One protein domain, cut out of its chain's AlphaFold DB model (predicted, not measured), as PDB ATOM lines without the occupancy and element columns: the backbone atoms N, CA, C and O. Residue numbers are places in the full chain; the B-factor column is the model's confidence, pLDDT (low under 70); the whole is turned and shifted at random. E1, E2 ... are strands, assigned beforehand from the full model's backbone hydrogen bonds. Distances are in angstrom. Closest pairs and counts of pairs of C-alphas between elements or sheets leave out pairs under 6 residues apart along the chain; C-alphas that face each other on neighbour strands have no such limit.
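Overview. This is residues 347 to 446 of the 661 residues of an uncharacterized protein of Acetobacter ascendens (UniProt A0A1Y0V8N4). A strongly twisted sheet of four strands, E4, E5, E7 and E6, makes the middle of this domain, and a separate two-stranded hairpin, E2 and E3, lies beyond one end of it. The long link from E5 to E6 reaches out at the opposite end, and E1 lies apart from the other named strands. The printed part has 100 residues with seven named strands, E1 to E7 in chain order, and no named helix; its class is all strand, though under half of the residues, 40 of 100, are in named elements. The larger sheet has the order E4, E5, E7, E6 and is antiparallel throughout. The whole is compact, with a radius of gyration of the C-alphas of 14.6 A, and its outline is only just elongated, with spans of 49 by 32 by 24 A.

Arrangement. Start at E5, residues 396 to 403, an inner strand of the large sheet. E4, residues 386 to 390, is an edge strand and forms a hairpin with E5, antiparallel at 140 degrees; look for N 387 and O 399, 2.8 A apart. On to E7, residues 438 to 445: it is antiparallel to E5 at 152 degrees, with N 439 and O 402 2.7 A apart. E6, residues 432 to 435, is the other edge strand and forms a hairpin with E7, where N 433 and O 440 are 2.8 A apart. From edge to edge the strands' lines turn by 82 degrees. The second sheet is the hairpin of E2, residues 354 to 359, and E3, residues 365 to 369, antiparallel at 161 degrees, with N 355 and O 368 2.7 A apart. The closest C-alphas of E3 and E4 are those of Ala 367 and Ala 390, 6.8 A apart. E1, residues 347 to 350, pairs with no named strand.

Along the chain. Find C-alpha 396 at (24.287, 2.793, 15.008); from there E5 runs 23.0 A to C-alpha 403. E7 ends at C-alpha 445, (28.755, 1.144, 11.324), after 20.5 A. E2 spans 14.0 A, E4 13.5 A and E3 12.0 A; E6 and E1 are shorter. E1 begins at C-alpha 347, (35.429, 21.066, 17.444).

Size, cuts and confidence. The two C-alphas farthest apart are those of Lys 361 and Leu 409, at 51.8 A. The printed part has no cut. The links E3 to E4, 16 residues, and E5 to E6, 28 residues, are long; between them residues 380 to 381 pair antiparallel with residues 416 to 417. The mean pLDDT of the printed part is 76.2, and residues 347 to 373 and 407 to 414 are under 70.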
ATOM      1  N   LEU A 347      35.941  21.947  18.484       44.88
ATOM      2  CA  LEU A 347      35.429  21.066  17.444       44.88
ATOM      3  C   LEU A 347      34.490  20.099  18.151       44.88
ATOM      4  O   LEU A 347      34.929  19.144  18.799       44.88
ATOM      5  N   ALA A 348      33.196  20.394  18.110       43.16
ATOM      6  CA  ALA A 348      32.211  19.379  18.423       43.16
ATOM      7  C   ALA A 348      31.905  18.634  17.137       43.16
ATOM      8  O   ALA A 348      31.424  19.221  16.178       43.16
ATOM      9  N   HIS A 349      32.076  17.316  17.168       43.53
ATOM     10  CA  HIS A 349      31.197  16.496  16.358       43.53
ATOM     11  C   HIS A 349      29.824  16.572  17.001       43.53
ATOM     12  O   HIS A 349      29.505  15.836  17.943       43.53
ATOM     13  N   GLY A 350      29.025  17.513  16.511       41.62
ATOM     14  CA  GLY A 350      27.603  17.468  16.713       41.62
ATOM     15  C   GLY A 350      27.119  16.177  16.077       41.62
ATOM     16  O   GLY A 350      26.928  16.091  14.866       41.62
ATOM     17  N   TYR A 351      26.840  15.166  16.894       49.28
ATOM     18  CA  TYR A 351      25.894  14.132  16.510       49.28
ATOM     19  C   TYR A 351      24.489  14.771  16.447       49.28
ATOM     20  O   TYR A 351      23.564  14.291  17.091       49.28
ATOM     21  N   GLY A 352      24.291  15.894  15.746       43.84
ATOM     22  CA  GLY A 352      23.040  16.667  15.759       43.84
ATOM     23  C   GLY A 352      21.825  15.814  15.375       43.84
ATOM     24  O   GLY A 352      20.695  16.072  15.782       43.84
ATOM     25  N   THR A 353      22.080  14.709  14.670       46.56
ATOM     26  CA  THR A 353      21.108  13.687  14.291       46.56
ATOM     27  C   THR A 353      21.160  12.394  15.131       46.56
ATOM     28  O   THR A 353      20.279  11.548  14.989       46.56
ATOM     29  N   MET A 354      22.110  12.239  16.058       48.09
ATOM     30  CA  MET A 354      22.087  11.265  17.157       48.09
ATOM     31  C   MET A 354      22.316  11.980  18.496       48.09
ATOM     32  O   MET A 354      23.443  12.161  18.937       48.09
ATOM     33  N   GLY A 355      21.242  12.374  19.175       44.16
ATOM     34  CA  GLY A 355      21.318  12.925  20.524       44.16
ATOM     35  C   GLY A 355      22.191  12.081  21.468       44.16
ATOM     36  O   GLY A 355      22.433  10.895  21.234       44.16
ATOM     37  N   PHE A 356      22.652  12.720  22.545       49.38
ATOM     38  CA  PHE A 356      23.498  12.155  23.602       49.38
ATOM     39  C   PHE A 356      23.297  10.647  23.811       49.38
ATOM     40  O   PHE A 356      22.226  10.224  24.235       49.38
ATOM     41  N   GLY A 357      24.317   9.828  23.548       53.69
ATOM     42  CA  GLY A 357      24.252   8.405  23.871       53.69
ATOM     43  C   GLY A 357      24.226   8.208  25.388       53.69
ATOM     44  O   GLY A 357      25.153   8.638  26.072       53.69
ATOM     45  N   THR A 358      23.191   7.562  25.932       54.97
ATOM     46  CA  THR A 358      23.176   7.157  27.349       54.97
ATOM     47  C   THR A 358      23.390   5.655  27.462       54.97
ATOM     48  O   THR A 358      22.970   4.892  26.593       54.97
ATOM     49  N   VAL A 359      24.080   5.209  28.506       56.94
ATOM     50  CA  VAL A 359      24.219   3.780  28.793       56.94
ATOM     51  C   VAL A 359      23.076   3.392  29.724       56.94
ATOM     52  O   VAL A 359      22.881   4.033  30.760       56.94
ATOM     53  N   ASP A 360      22.287   2.386  29.353       59.12
ATOM     54  CA  ASP A 360      21.238   1.881  30.233       59.12
ATOM     55  C   ASP A 360      21.841   1.183  31.470       59.12
ATOM     56  O   ASP A 360      23.045   0.940  31.575       59.12
ATOM     57  N   LYS A 361      20.999   0.831  32.448       55.88
ATOM     58  CA  LYS A 361      21.457   0.152  33.676       55.88
ATOM     59  C   LYS A 361      22.070  -1.236  33.430       55.88
ATOM     60  O   LYS A 361      22.670  -1.783  34.352       55.88
ATOM     61  N   ALA A 362      21.895  -1.810  32.241       61.31
ATOM     62  CA  ALA A 362      22.456  -3.092  31.831       61.31
ATOM     63  C   ALA A 362      23.763  -2.939  31.025       61.31
ATOM     64  O   ALA A 362      24.356  -3.947  30.647       61.31
ATOM     65  N   GLY A 363      24.243  -1.711  30.800       58.66
ATOM     66  CA  GLY A 363      25.470  -1.449  30.052       58.66
ATOM     67  C   GLY A 363      25.267  -1.313  28.540       58.66
ATOM     68  O   GLY A 363      26.253  -1.151  27.820       58.66
ATOM     69  N   HIS A 364      24.029  -1.361  28.036       61.69
ATOM     70  CA  HIS A 364      23.768  -1.174  26.611       61.69
ATOM     71  C   HIS A 364      23.829   0.303  26.247       61.69
ATOM     72  O   HIS A 364      23.292   1.162  26.952       61.69
ATOM     73  N   LYS A 365      24.455   0.607  25.111       63.66
ATOM     74  CA  LYS A 365      24.439   1.959  24.552       63.66
ATOM     75  C   LYS A 365      23.032   2.225  24.019       63.66
ATOM     76  O   LYS A 365      22.483   1.409  23.296       63.66
ATOM     77  N   THR A 366      22.428   3.353  24.358       63.28
ATOM     78  CA  THR A 366      21.182   3.806  23.731       63.28
ATOM     79  C   THR A 366      21.520   4.932  22.766       63.28
ATOM     80  O   THR A 366      22.085   5.953  23.157       63.28
ATOM     81  N   ALA A 367      21.229   4.728  21.482       65.94
ATOM     82  CA  ALA A 367      21.410   5.748  20.457       65.94
ATOM     83  C   ALA A 367      20.136   6.601  20.370       65.94
ATOM     84  O   ALA A 367      19.071   6.100  19.996       65.94
ATOM     85  N   HIS A 368      20.223   7.891  20.699       69.62
ATOM     86  CA  HIS A 368      19.096   8.811  20.539       69.62
ATOM     87  C   HIS A 368      19.035   9.332  19.101       69.62
ATOM     88  O   HIS A 368      19.349  10.478  18.822       69.62
ATOM     89  N   ILE A 369      18.620   8.484  18.165       69.44
ATOM     90  CA  ILE A 369      18.524   8.855  16.747       69.44
ATOM     91  C   ILE A 369      17.422   9.911  16.565       69.44
ATOM     92  O   ILE A 369      16.252   9.661  16.883       69.44
ATOM     93  N   ALA A 370      17.788  11.083  16.049       64.00
ATOM     94  CA  ALA A 370      16.872  12.175  15.769       64.00
ATOM     95  C   ALA A 370      15.783  11.707  14.805       64.00
ATOM     96  O   ALA A 370      16.033  10.994  13.831       64.00
ATOM     97  N   GLY A 371      14.547  12.144  15.051       68.44
ATOM     98  CA  GLY A 371      13.395  11.722  14.252       68.44
ATOM     99  C   GLY A 371      13.517  12.072  12.768       68.44
ATOM    100  O   GLY A 371      12.798  11.512  11.950       68.44
ATOM    101  N   ALA A 372      14.411  12.989  12.419       62.94
ATOM    102  CA  ALA A 372      14.648  13.445  11.069       62.94
ATOM    103  C   ALA A 372      15.419  12.376  10.239       62.94
ATOM    104  O   ALA A 372      14.993  12.052   9.134       62.94
ATOM    105  N   VAL A 373      16.467  11.751  10.797       69.94
ATOM    106  CA  VAL A 373      17.268  10.682  10.142       69.94
ATOM    107  C   VAL A 373      16.785   9.267  10.476       69.94
ATOM    108  O   VAL A 373      17.432   8.271  10.158       69.94
ATOM    109  N   LYS A 374      15.656   9.149  11.175       83.75
ATOM    110  CA  LYS A 374      15.067   7.860  11.526       83.75
ATOM    111  C   LYS A 374      14.213   7.338  10.374       83.75
ATOM    112  O   LYS A 374      13.487   8.094   9.724       83.75
ATOM    113  N   TRP A 375      14.223   6.023  10.177       91.44
ATOM    114  CA  TRP A 375      13.242   5.374   9.312       91.44
ATOM    115  C   TRP A 375      11.801   5.674   9.769       91.44
ATOM    116  O   TRP A 375      11.488   5.625  10.963       91.44
ATOM    117  N   LYS A 376      10.912   5.948   8.813       92.19
ATOM    118  CA  LYS A 376       9.488   6.225   9.019       92.19
ATOM    119  C   LYS A 376       8.643   5.388   8.055       92.19
ATOM    120  O   LYS A 376       9.009   5.254   6.882       92.19
ATOM    121  N   PRO A 377       7.487   4.870   8.502       94.31
ATOM    122  CA  PRO A 377       6.583   4.113   7.645       94.31
ATOM    123  C   PRO A 377       5.939   5.009   6.585       94.31
ATOM    124  O   PRO A 377       5.652   6.179   6.841       94.31
ATOM    125  N   SER A 378       5.659   4.449   5.405       92.75
ATOM    126  CA  SER A 378       4.938   5.111   4.300       92.75
ATOM    127  C   SER A 378       5.481   6.500   3.931       92.75
ATOM    128  O   SER A 378       4.741   7.374   3.467       92.75
ATOM    129  N   THR A 379       6.775   6.714   4.140       91.00
ATOM    130  CA  THR A 379       7.442   8.005   3.978       91.00
ATOM    131  C   THR A 379       8.209   8.016   2.669       91.00
ATOM    132  O   THR A 379       8.765   7.003   2.253       91.00
ATOM    133  N   SER A 380       8.167   9.149   1.975       86.50
ATOM    134  CA  SER A 380       8.903   9.342   0.731       86.50
ATOM    135  C   SER A 380      10.365   9.631   1.053       86.50
ATOM    136  O   SER A 380      10.636  10.579   1.782       86.50
ATOM    137  N   TYR A 381      11.274   8.837   0.494       79.56
ATOM    138  CA  TYR A 381      12.717   9.013   0.609       79.56
ATOM    139  C   TYR A 381      13.316   9.378  -0.745       79.56
ATOM    140  O   TYR A 381      12.926   8.824  -1.777       79.56
ATOM    141  N   HIS A 382      14.260  10.316  -0.734       76.75
ATOM    142  CA  HIS A 382      15.032  10.687  -1.912       76.75
ATOM    143  C   HIS A 382      16.100   9.633  -2.221       76.75
ATOM    144  O   HIS A 382      16.525   8.866  -1.354       76.75
ATOM    145  N   ARG A 383      16.570   9.615  -3.469       72.94
ATOM    146  CA  ARG A 383      17.722   8.798  -3.861       72.94
ATOM    147  C   ARG A 383      18.943   9.162  -3.009       72.94
ATOM    148  O   ARG A 383      19.285  10.334  -2.903       72.94
ATOM    149  N   TYR A 384      19.601   8.140  -2.475       73.38
ATOM    150  CA  TYR A 384      20.732   8.201  -1.548       73.38
ATOM    151  C   TYR A 384      20.451   8.947  -0.244       73.38
ATOM    152  O   TYR A 384      21.386   9.280   0.474       73.38
ATOM    153  N   GLN A 385      19.180   9.178   0.102       74.12
ATOM    154  CA  GLN A 385      18.862   9.722   1.413       74.12
ATOM    155  C   GLN A 385      19.278   8.725   2.490       74.12
ATOM    156  O   GLN A 385      18.867   7.561   2.457       74.12
ATOM    157  N   GLU A 386      20.079   9.198   3.435       78.94
ATOM    158  CA  GLU A 386      20.592   8.386   4.525       78.94
ATOM    159  C   GLU A 386      19.642   8.371   5.722       78.94
ATOM    160  O   GLU A 386      18.940   9.340   6.024       78.94
ATOM    161  N   ILE A 387      19.633   7.239   6.415       81.19
ATOM    162  CA  ILE A 387      19.001   7.051   7.711       81.19
ATOM    163  C   ILE A 387      19.968   6.332   8.645       81.19
ATOM    164  O   ILE A 387      20.871   5.613   8.209       81.19
ATOM    165  N   ILE A 388      19.708   6.459   9.940       84.50
ATOM    166  CA  ILE A 388      20.437   5.735  10.974       84.50
ATOM    167  C   ILE A 388      19.511   4.709  11.618       84.50
ATOM    168  O   ILE A 388      18.363   5.000  11.974       84.50
ATOM    169  N   VAL A 389      20.031   3.497  11.795       87.81
ATOM    170  CA  VAL A 389      19.356   2.402  12.492       87.81
ATOM    171  C   VAL A 389      20.321   1.795  13.501       87.81
ATOM    172  O   VAL A 389      21.458   1.482  13.164       87.81
ATOM    173  N   ALA A 390      19.872   1.623  14.743       86.75
ATOM    174  CA  ALA A 390      20.650   0.944  15.771       86.75
ATOM    175  C   ALA A 390      20.356  -0.563  15.781       86.75
ATOM    176  O   ALA A 390      19.200  -0.971  15.639       86.75
ATOM    177  N   ASP A 391      21.393  -1.377  15.969       87.00
ATOM    178  CA  ASP A 391      21.242  -2.815  16.194       87.00
ATOM    179  C   ASP A 391      20.721  -3.129  17.613       87.00
ATOM    180  O   ASP A 391      20.442  -2.238  18.418       87.00
ATOM    181  N   SER A 392      20.591  -4.416  17.951       84.25
ATOM    182  CA  SER A 392      20.101  -4.848  19.269       84.25
ATOM    183  C   SER A 392      21.016  -4.465  20.440       84.25
ATOM    184  O   SER A 392      20.580  -4.532  21.586       84.25
ATOM    185  N   THR A 393      22.273  -4.102  20.175       78.56
ATOM    186  CA  THR A 393      23.240  -3.620  21.178       78.56
ATOM    187  C   THR A 393      23.250  -2.095  21.296       78.56
ATOM    188  O   THR A 393      23.908  -1.546  22.182       78.56
ATOM    189  N   GLY A 394      22.513  -1.421  20.407       75.56
ATOM    190  CA  GLY A 394      22.473   0.024  20.281       75.56
ATOM    191  C   GLY A 394      23.600   0.618  19.440       75.56
ATOM    192  O   GLY A 394      23.781   1.835  19.465       75.56
ATOM    193  N   GLN A 395      24.356  -0.199  18.697       83.00
ATOM    194  CA  GLN A 395      25.357   0.290  17.751       83.00
ATOM    195  C   GLN A 395      24.647   0.886  16.522       83.00
ATOM    196  O   GLN A 395      23.903   0.166  15.853       83.00
ATOM    197  N   PRO A 396      24.864   2.171  16.195       81.75
ATOM    198  CA  PRO A 396      24.287   2.793  15.008       81.75
ATOM    199  C   PRO A 396      24.982   2.337  13.720       81.75
ATOM    200  O   PRO A 396      26.209   2.198  13.662       81.75
ATOM    201  N   TYR A 397      24.167   2.148  12.687       86.25
ATOM    202  CA  TYR A 397      24.547   1.850  11.311       86.25
ATOM    203  C   TYR A 397      23.862   2.831  10.361       86.25
ATOM    204  O   TYR A 397      22.698   3.189  10.566       86.25
ATOM    205  N   THR A 398      24.575   3.217   9.307       85.62
ATOM    206  CA  THR A 398      24.056   4.088   8.247       85.62
ATOM    207  C   THR A 398      23.489   3.248   7.111       85.62
ATOM    208  O   THR A 398      24.123   2.290   6.658       85.62
ATOM    209  N   PHE A 399      22.307   3.622   6.624       86.69
ATOM    210  CA  PHE A 399      21.686   3.047   5.434       86.69
ATOM    211  C   PHE A 399      21.310   4.159   4.465       86.69
ATOM    212  O   PHE A 399      20.777   5.170   4.907       86.69
ATOM    213  N   TYR A 400      21.494   3.960   3.159       85.94
ATOM    214  CA  TYR A 400      20.969   4.884   2.147       85.94
ATOM    215  C   TYR A 400      19.791   4.278   1.381       85.94
ATOM    216  O   TYR A 400      19.721   3.061   1.186       85.94
ATOM    217  N   ALA A 401      18.877   5.131   0.923       83.19
ATOM    218  CA  ALA A 401      17.716   4.756   0.120       83.19
ATOM    219  C   ALA A 401      18.017   4.736  -1.387       83.19
ATOM    220  O   ALA A 401      18.620   5.660  -1.929       83.19
ATOM    221  N   LEU A 402      17.505   3.742  -2.106       85.00
ATOM    222  CA  LEU A 402      17.458   3.718  -3.568       85.00
ATOM    223  C   LEU A 402      16.059   3.309  -4.036       85.00
ATOM    224  O   LEU A 402      15.462   2.402  -3.467       85.00
ATOM    225  N   SER A 403      15.512   3.948  -5.073       84.81
ATOM    226  CA  SER A 403      14.246   3.492  -5.664       84.81
ATOM    227  C   SER A 403      14.424   2.113  -6.309       84.81
ATOM    228  O   SER A 403      15.421   1.871  -6.987       84.81
ATOM    229  N   LYS A 404      13.453   1.207  -6.148       87.19
ATOM    230  CA  LYS A 404      13.450  -0.094  -6.848       87.19
ATOM    231  C   LYS A 404      13.420   0.048  -8.365       87.19
ATOM    232  O   LYS A 404      13.995  -0.778  -9.065       87.19
ATOM    233  N   ASP A 405      12.772   1.104  -8.842       79.75
ATOM    234  CA  ASP A 405      12.649   1.416 -10.264       79.75
ATOM    235  C   ASP A 405      13.796   2.319 -10.750       79.75
ATOM    236  O   ASP A 405      13.759   2.815 -11.876       79.75
ATOM    237  N   TYR A 406      14.817   2.541  -9.908       74.31
ATOM    238  CA  TYR A 406      15.929   3.421 -10.231       74.31
ATOM    239  C   TYR A 406      16.628   2.978 -11.514       74.31
ATOM    240  O   TYR A 406      17.191   1.885 -11.612       74.31
ATOM    241  N   ASN A 407      16.642   3.887 -12.483       66.56
ATOM    242  CA  ASN A 407      17.346   3.719 -13.738       66.56
ATOM    243  C   ASN A 407      18.392   4.825 -13.890       66.56
ATOM    244  O   ASN A 407      18.068   6.009 -13.971       66.56
ATOM    245  N   VAL A 408      19.662   4.433 -13.995       61.56
ATOM    246  CA  VAL A 408      20.794   5.355 -14.190       61.56
ATOM    247  C   VAL A 408      20.664   6.228 -15.448       61.56
ATOM    248  O   VAL A 408      21.300   7.274 -15.523       61.56
ATOM    249  N   LEU A 409      19.834   5.834 -16.420       55.81
ATOM    250  CA  LEU A 409      19.645   6.542 -17.688       55.81
ATOM    251  C   LEU A 409      18.586   7.658 -17.635       55.81
ATOM    252  O   LEU A 409      18.590   8.511 -18.519       55.81
ATOM    253  N   SER A 410      17.670   7.663 -16.656       58.38
ATOM    254  CA  SER A 410      16.550   8.623 -16.616       58.38
ATOM    255  C   SER A 410      16.877   9.933 -15.891       58.38
ATOM    256  O   SER A 410      16.219  10.937 -16.149       58.38
ATOM    257  N   GLY A 411      17.879   9.950 -15.002       47.78
ATOM    258  CA  GLY A 411      18.422  11.161 -14.360       47.78
ATOM    259  C   GLY A 411      17.467  11.959 -13.455       47.78
ATOM    260  O   GLY A 411      17.889  12.950 -12.864       47.78
ATOM    261  N   MET A 412      16.204  11.549 -13.326       50.38
ATOM    262  CA  MET A 412      15.196  12.206 -12.490       50.38
ATOM    263  C   MET A 412      15.337  11.763 -11.023       50.38
ATOM    264  O   MET A 412      15.724  10.619 -10.763       50.38
ATOM    265  N   PRO A 413      15.038  12.634 -10.041       54.84
ATOM    266  CA  PRO A 413      14.972  12.225  -8.645       54.84
ATOM    267  C   PRO A 413      13.739  11.336  -8.432       54.84
ATOM    268  O   PRO A 413      12.627  11.827  -8.242       54.84
ATOM    269  N   ASP A 414      13.936  10.019  -8.463       63.91
ATOM    270  CA  ASP A 414      12.875   9.063  -8.152       63.91
ATOM    271  C   ASP A 414      12.746   8.932  -6.636       63.91
ATOM    272  O   ASP A 414      13.422   8.132  -5.984       63.91
ATOM    273  N   ASN A 415      11.877   9.761  -6.068       76.81
ATOM    274  CA  ASN A 415      11.445   9.596  -4.693       76.81
ATOM    275  C   ASN A 415      10.655   8.290  -4.572       76.81
ATOM    276  O   ASN A 415       9.688   8.073  -5.306       76.81
ATOM    277  N   ALA A 416      11.031   7.440  -3.624       82.56
ATOM    278  CA  ALA A 416      10.369   6.165  -3.389       82.56
ATOM    279  C   ALA A 416       9.793   6.106  -1.976       82.56
ATOM    280  O   ALA A 416      10.371   6.614  -1.017       82.56
ATOM    281  N   ARG A 417       8.615   5.492  -1.842       92.06
ATOM    282  CA  ARG A 417       7.916   5.401  -0.558       92.06
ATOM    283  C   ARG A 417       8.331   4.134   0.189       92.06
ATOM    284  O   ARG A 417       8.229   3.048  -0.380       92.06
ATOM    285  N   SER A 418       8.745   4.265   1.448       92.88
ATOM    286  CA  SER A 418       8.986   3.129   2.346       92.88
ATOM    287  C   SER A 418       7.710   2.312   2.582       92.88
ATOM    288  O   SER A 418       6.588   2.761   2.317       92.88
ATOM    289  N   GLY A 419       7.866   1.089   3.082       94.00
ATOM    290  CA  GLY A 419       6.766   0.211   3.457       94.00
ATOM    291  C   GLY A 419       5.951   0.747   4.637       94.00
ATOM    292  O   GLY A 419       6.333   1.678   5.345       94.00
ATOM    293  N   ALA A 420       4.784   0.143   4.865       95.25
ATOM    294  CA  ALA A 420       3.893   0.527   5.964       95.25
ATOM    295  C   ALA A 420       4.395   0.082   7.352       95.25
ATOM    296  O   ALA A 420       3.916   0.578   8.369       95.25
ATOM    297  N   SER A 421       5.354  -0.841   7.400       93.94
ATOM    298  CA  SER A 421       5.917  -1.426   8.617       93.94
ATOM    299  C   SER A 421       7.434  -1.485   8.525       93.94
ATOM    300  O   SER A 421       7.971  -1.579   7.426       93.94
ATOM    301  N   MET A 422       8.106  -1.460   9.677       91.75
ATOM    302  CA  MET A 422       9.566  -1.480   9.739       91.75
ATOM    303  C   MET A 422      10.119  -2.728   9.036       91.75
ATOM    304  O   MET A 422       9.654  -3.832   9.343       91.75
ATOM    305  N   PRO A 423      11.079  -2.584   8.105       93.62
ATOM    306  CA  PRO A 423      11.695  -3.732   7.465       93.62
ATOM    307  C   PRO A 423      12.592  -4.486   8.454       93.62
ATOM    308  O   PRO A 423      13.003  -3.961   9.492       93.62
ATOM    309  N   HIS A 424      12.914  -5.736   8.128       93.06
ATOM    310  CA  HIS A 424      13.899  -6.494   8.889       93.06
ATOM    311  C   HIS A 424      15.310  -6.019   8.517       93.06
ATOM    312  O   HIS A 424      15.818  -6.350   7.444       93.06
ATOM    313  N   TRP A 425      15.936  -5.244   9.403       94.44
ATOM    314  CA  TRP A 425      17.276  -4.702   9.187       94.44
ATOM    315  C   TRP A 425      18.353  -5.791   9.167       94.44
ATOM    316  O   TRP A 425      18.319  -6.744   9.946       94.44
ATOM    317  N   VAL A 426      19.323  -5.634   8.268       95.25
ATOM    318  CA  VAL A 426      20.498  -6.497   8.124       95.25
ATOM    319  C   VAL A 426      21.736  -5.620   8.292       95.25
ATOM    320  O   VAL A 426      22.016  -4.773   7.450       95.25
ATOM    321  N   PHE A 427      22.462  -5.812   9.396       92.94
ATOM    322  CA  PHE A 427      23.603  -4.984   9.809       92.94
ATOM    323  C   PHE A 427      24.937  -5.543   9.294       92.94
ATOM    324  O   PHE A 427      25.836  -5.885  10.063       92.94
ATOM    325  N   ALA A 428      25.043  -5.680   7.976       91.62
ATOM    326  CA  ALA A 428      26.261  -6.101   7.294       91.62
ATOM    327  C   ALA A 428      26.542  -5.129   6.149       91.62
ATOM    328  O   ALA A 428      25.615  -4.768   5.429       91.62
ATOM    329  N   ASN A 429      27.796  -4.705   5.990       86.12
ATOM    330  CA  ASN A 429      28.181  -3.761   4.940       86.12
ATOM    331  C   ASN A 429      27.683  -4.252   3.571       86.12
ATOM    332  O   ASN A 429      27.778  -5.438   3.261       86.12
ATOM    333  N   GLU A 430      27.126  -3.330   2.790       86.38
ATOM    334  CA  GLU A 430      26.532  -3.533   1.463       86.38
ATOM    335  C   GLU A 430      25.260  -4.401   1.423       86.38
ATOM    336  O   GLU A 430      24.691  -4.618   0.350       86.38
ATOM    337  N   ALA A 431      24.749  -4.872   2.568       91.50
ATOM    338  CA  ALA A 431      23.495  -5.618   2.605       91.50
ATOM    339  C   ALA A 431      22.324  -4.754   2.122       91.50
ATOM    340  O   ALA A 431      22.163  -3.611   2.555       91.50
ATOM    341  N   THR A 432      21.480  -5.327   1.260       94.38
ATOM    342  CA  THR A 432      20.307  -4.650   0.697       94.38
ATOM    343  C   THR A 432      19.005  -5.181   1.287       94.38
ATOM    344  O   THR A 432      18.840  -6.383   1.503       94.38
ATOM    345  N   ILE A 433      18.060  -4.280   1.552       96.06
ATOM    346  CA  ILE A 433      16.773  -4.592   2.175       96.06
ATOM    347  C   ILE A 433      15.664  -3.918   1.375       96.06
ATOM    348  O   ILE A 433      15.612  -2.698   1.254       96.06
ATOM    349  N   ALA A 434      14.746  -4.717   0.841       93.81
ATOM    350  CA  ALA A 434      13.572  -4.204   0.149       93.81
ATOM    351  C   ALA A 434      12.516  -3.698   1.151       93.81
ATOM    352  O   ALA A 434      12.096  -4.439   2.037       93.81
ATOM    353  N   ASP A 435      12.030  -2.473   0.957       95.62
ATOM    354  CA  ASP A 435      11.077  -1.800   1.845       95.62
ATOM    355  C   ASP A 435      10.110  -0.904   1.048       95.62
ATOM    356  O   ASP A 435      10.439   0.211   0.650       95.62
ATOM    357  N   GLY A 436       8.898  -1.394   0.765       93.25
ATOM    358  CA  GLY A 436       7.953  -0.677  -0.100       93.25
ATOM    359  C   GLY A 436       8.517  -0.483  -1.513       93.25
ATOM    360  O   GLY A 436       8.852  -1.465  -2.178       93.25
ATOM    361  N   GLY A 437       8.621   0.766  -1.969       92.12
ATOM    362  CA  GLY A 437       9.300   1.155  -3.212       92.12
ATOM    363  C   GLY A 437      10.808   1.408  -3.061       92.12
ATOM    364  O   GLY A 437      11.468   1.673  -4.060       92.12
ATOM    365  N   VAL A 438      11.351   1.333  -1.843       92.81
ATOM    366  CA  VAL A 438      12.755   1.628  -1.515       92.81
ATOM    367  C   VAL A 438      13.567   0.330  -1.398       92.81
ATOM    368  O   VAL A 438      13.051  -0.726  -1.020       92.81
ATOM    369  N   ILE A 439      14.850   0.407  -1.731       92.75
ATOM    370  CA  ILE A 439      15.908  -0.534  -1.370       92.75
ATOM    371  C   ILE A 439      16.851   0.217  -0.433       92.75
ATOM    372  O   ILE A 439      17.421   1.233  -0.821       92.75
ATOM    373  N   TRP A 440      17.002  -0.269   0.792       93.75
ATOM    374  CA  TRP A 440      17.987   0.239   1.740       93.75
ATOM    375  C   TRP A 440      19.291  -0.522   1.582       93.75
ATOM    376  O   TRP A 440      19.260  -1.749   1.630       93.75
ATOM    377  N   THR A 441      20.416   0.175   1.464       91.31
ATOM    378  CA  THR A 441      21.746  -0.448   1.477       91.31
ATOM    379  C   THR A 441      22.487  -0.045   2.743       91.31
ATOM    380  O   THR A 441      22.646   1.147   3.003       91.31
ATOM    381  N   CYS A 442      22.949  -1.022   3.523       90.38
ATOM    382  CA  CYS A 442      23.782  -0.784   4.699       90.38
ATOM    383  C   CYS A 442      25.165  -0.288   4.263       90.38
ATOM    384  O   CYS A 442      25.910  -1.023   3.622       90.38
ATOM    385  N   VAL A 443      25.542   0.930   4.636       83.50
ATOM    386  CA  VAL A 443      26.892   1.466   4.391       83.50
ATOM    387  C   VAL A 443      27.881   0.842   5.374       83.50
ATOM    388  O   VAL A 443      28.973   0.426   5.000       83.50
ATOM    389  N   GLY A 444      27.454   0.698   6.628       82.44
ATOM    390  CA  GLY A 444      28.247   0.112   7.697       82.44
ATOM    391  C   GLY A 444      27.957   0.771   9.034       82.44
ATOM    392  O   GLY A 444      26.975   1.504   9.185       82.44
ATOM    393  N   LYS A 445      28.804   0.476  10.022       83.62
ATOM    394  CA  LYS A 445      28.755   1.144  11.324       83.62
ATOM    395  C   LYS A 445      28.969   2.637  11.121       83.62
ATOM    396  O   LYS A 445      29.855   3.029  10.369       83.62
ATOM    397  N   PHE A 446      28.191   3.449  11.820       70.06
ATOM    398  CA  PHE A 446      28.437   4.881  11.858       70.06
ATOM    399  C   PHE A 446      29.718   5.149  12.667       70.06
ATOM    400  O   PHE A 446      29.763   4.847  13.865       70.06
TER     401      PHE A 446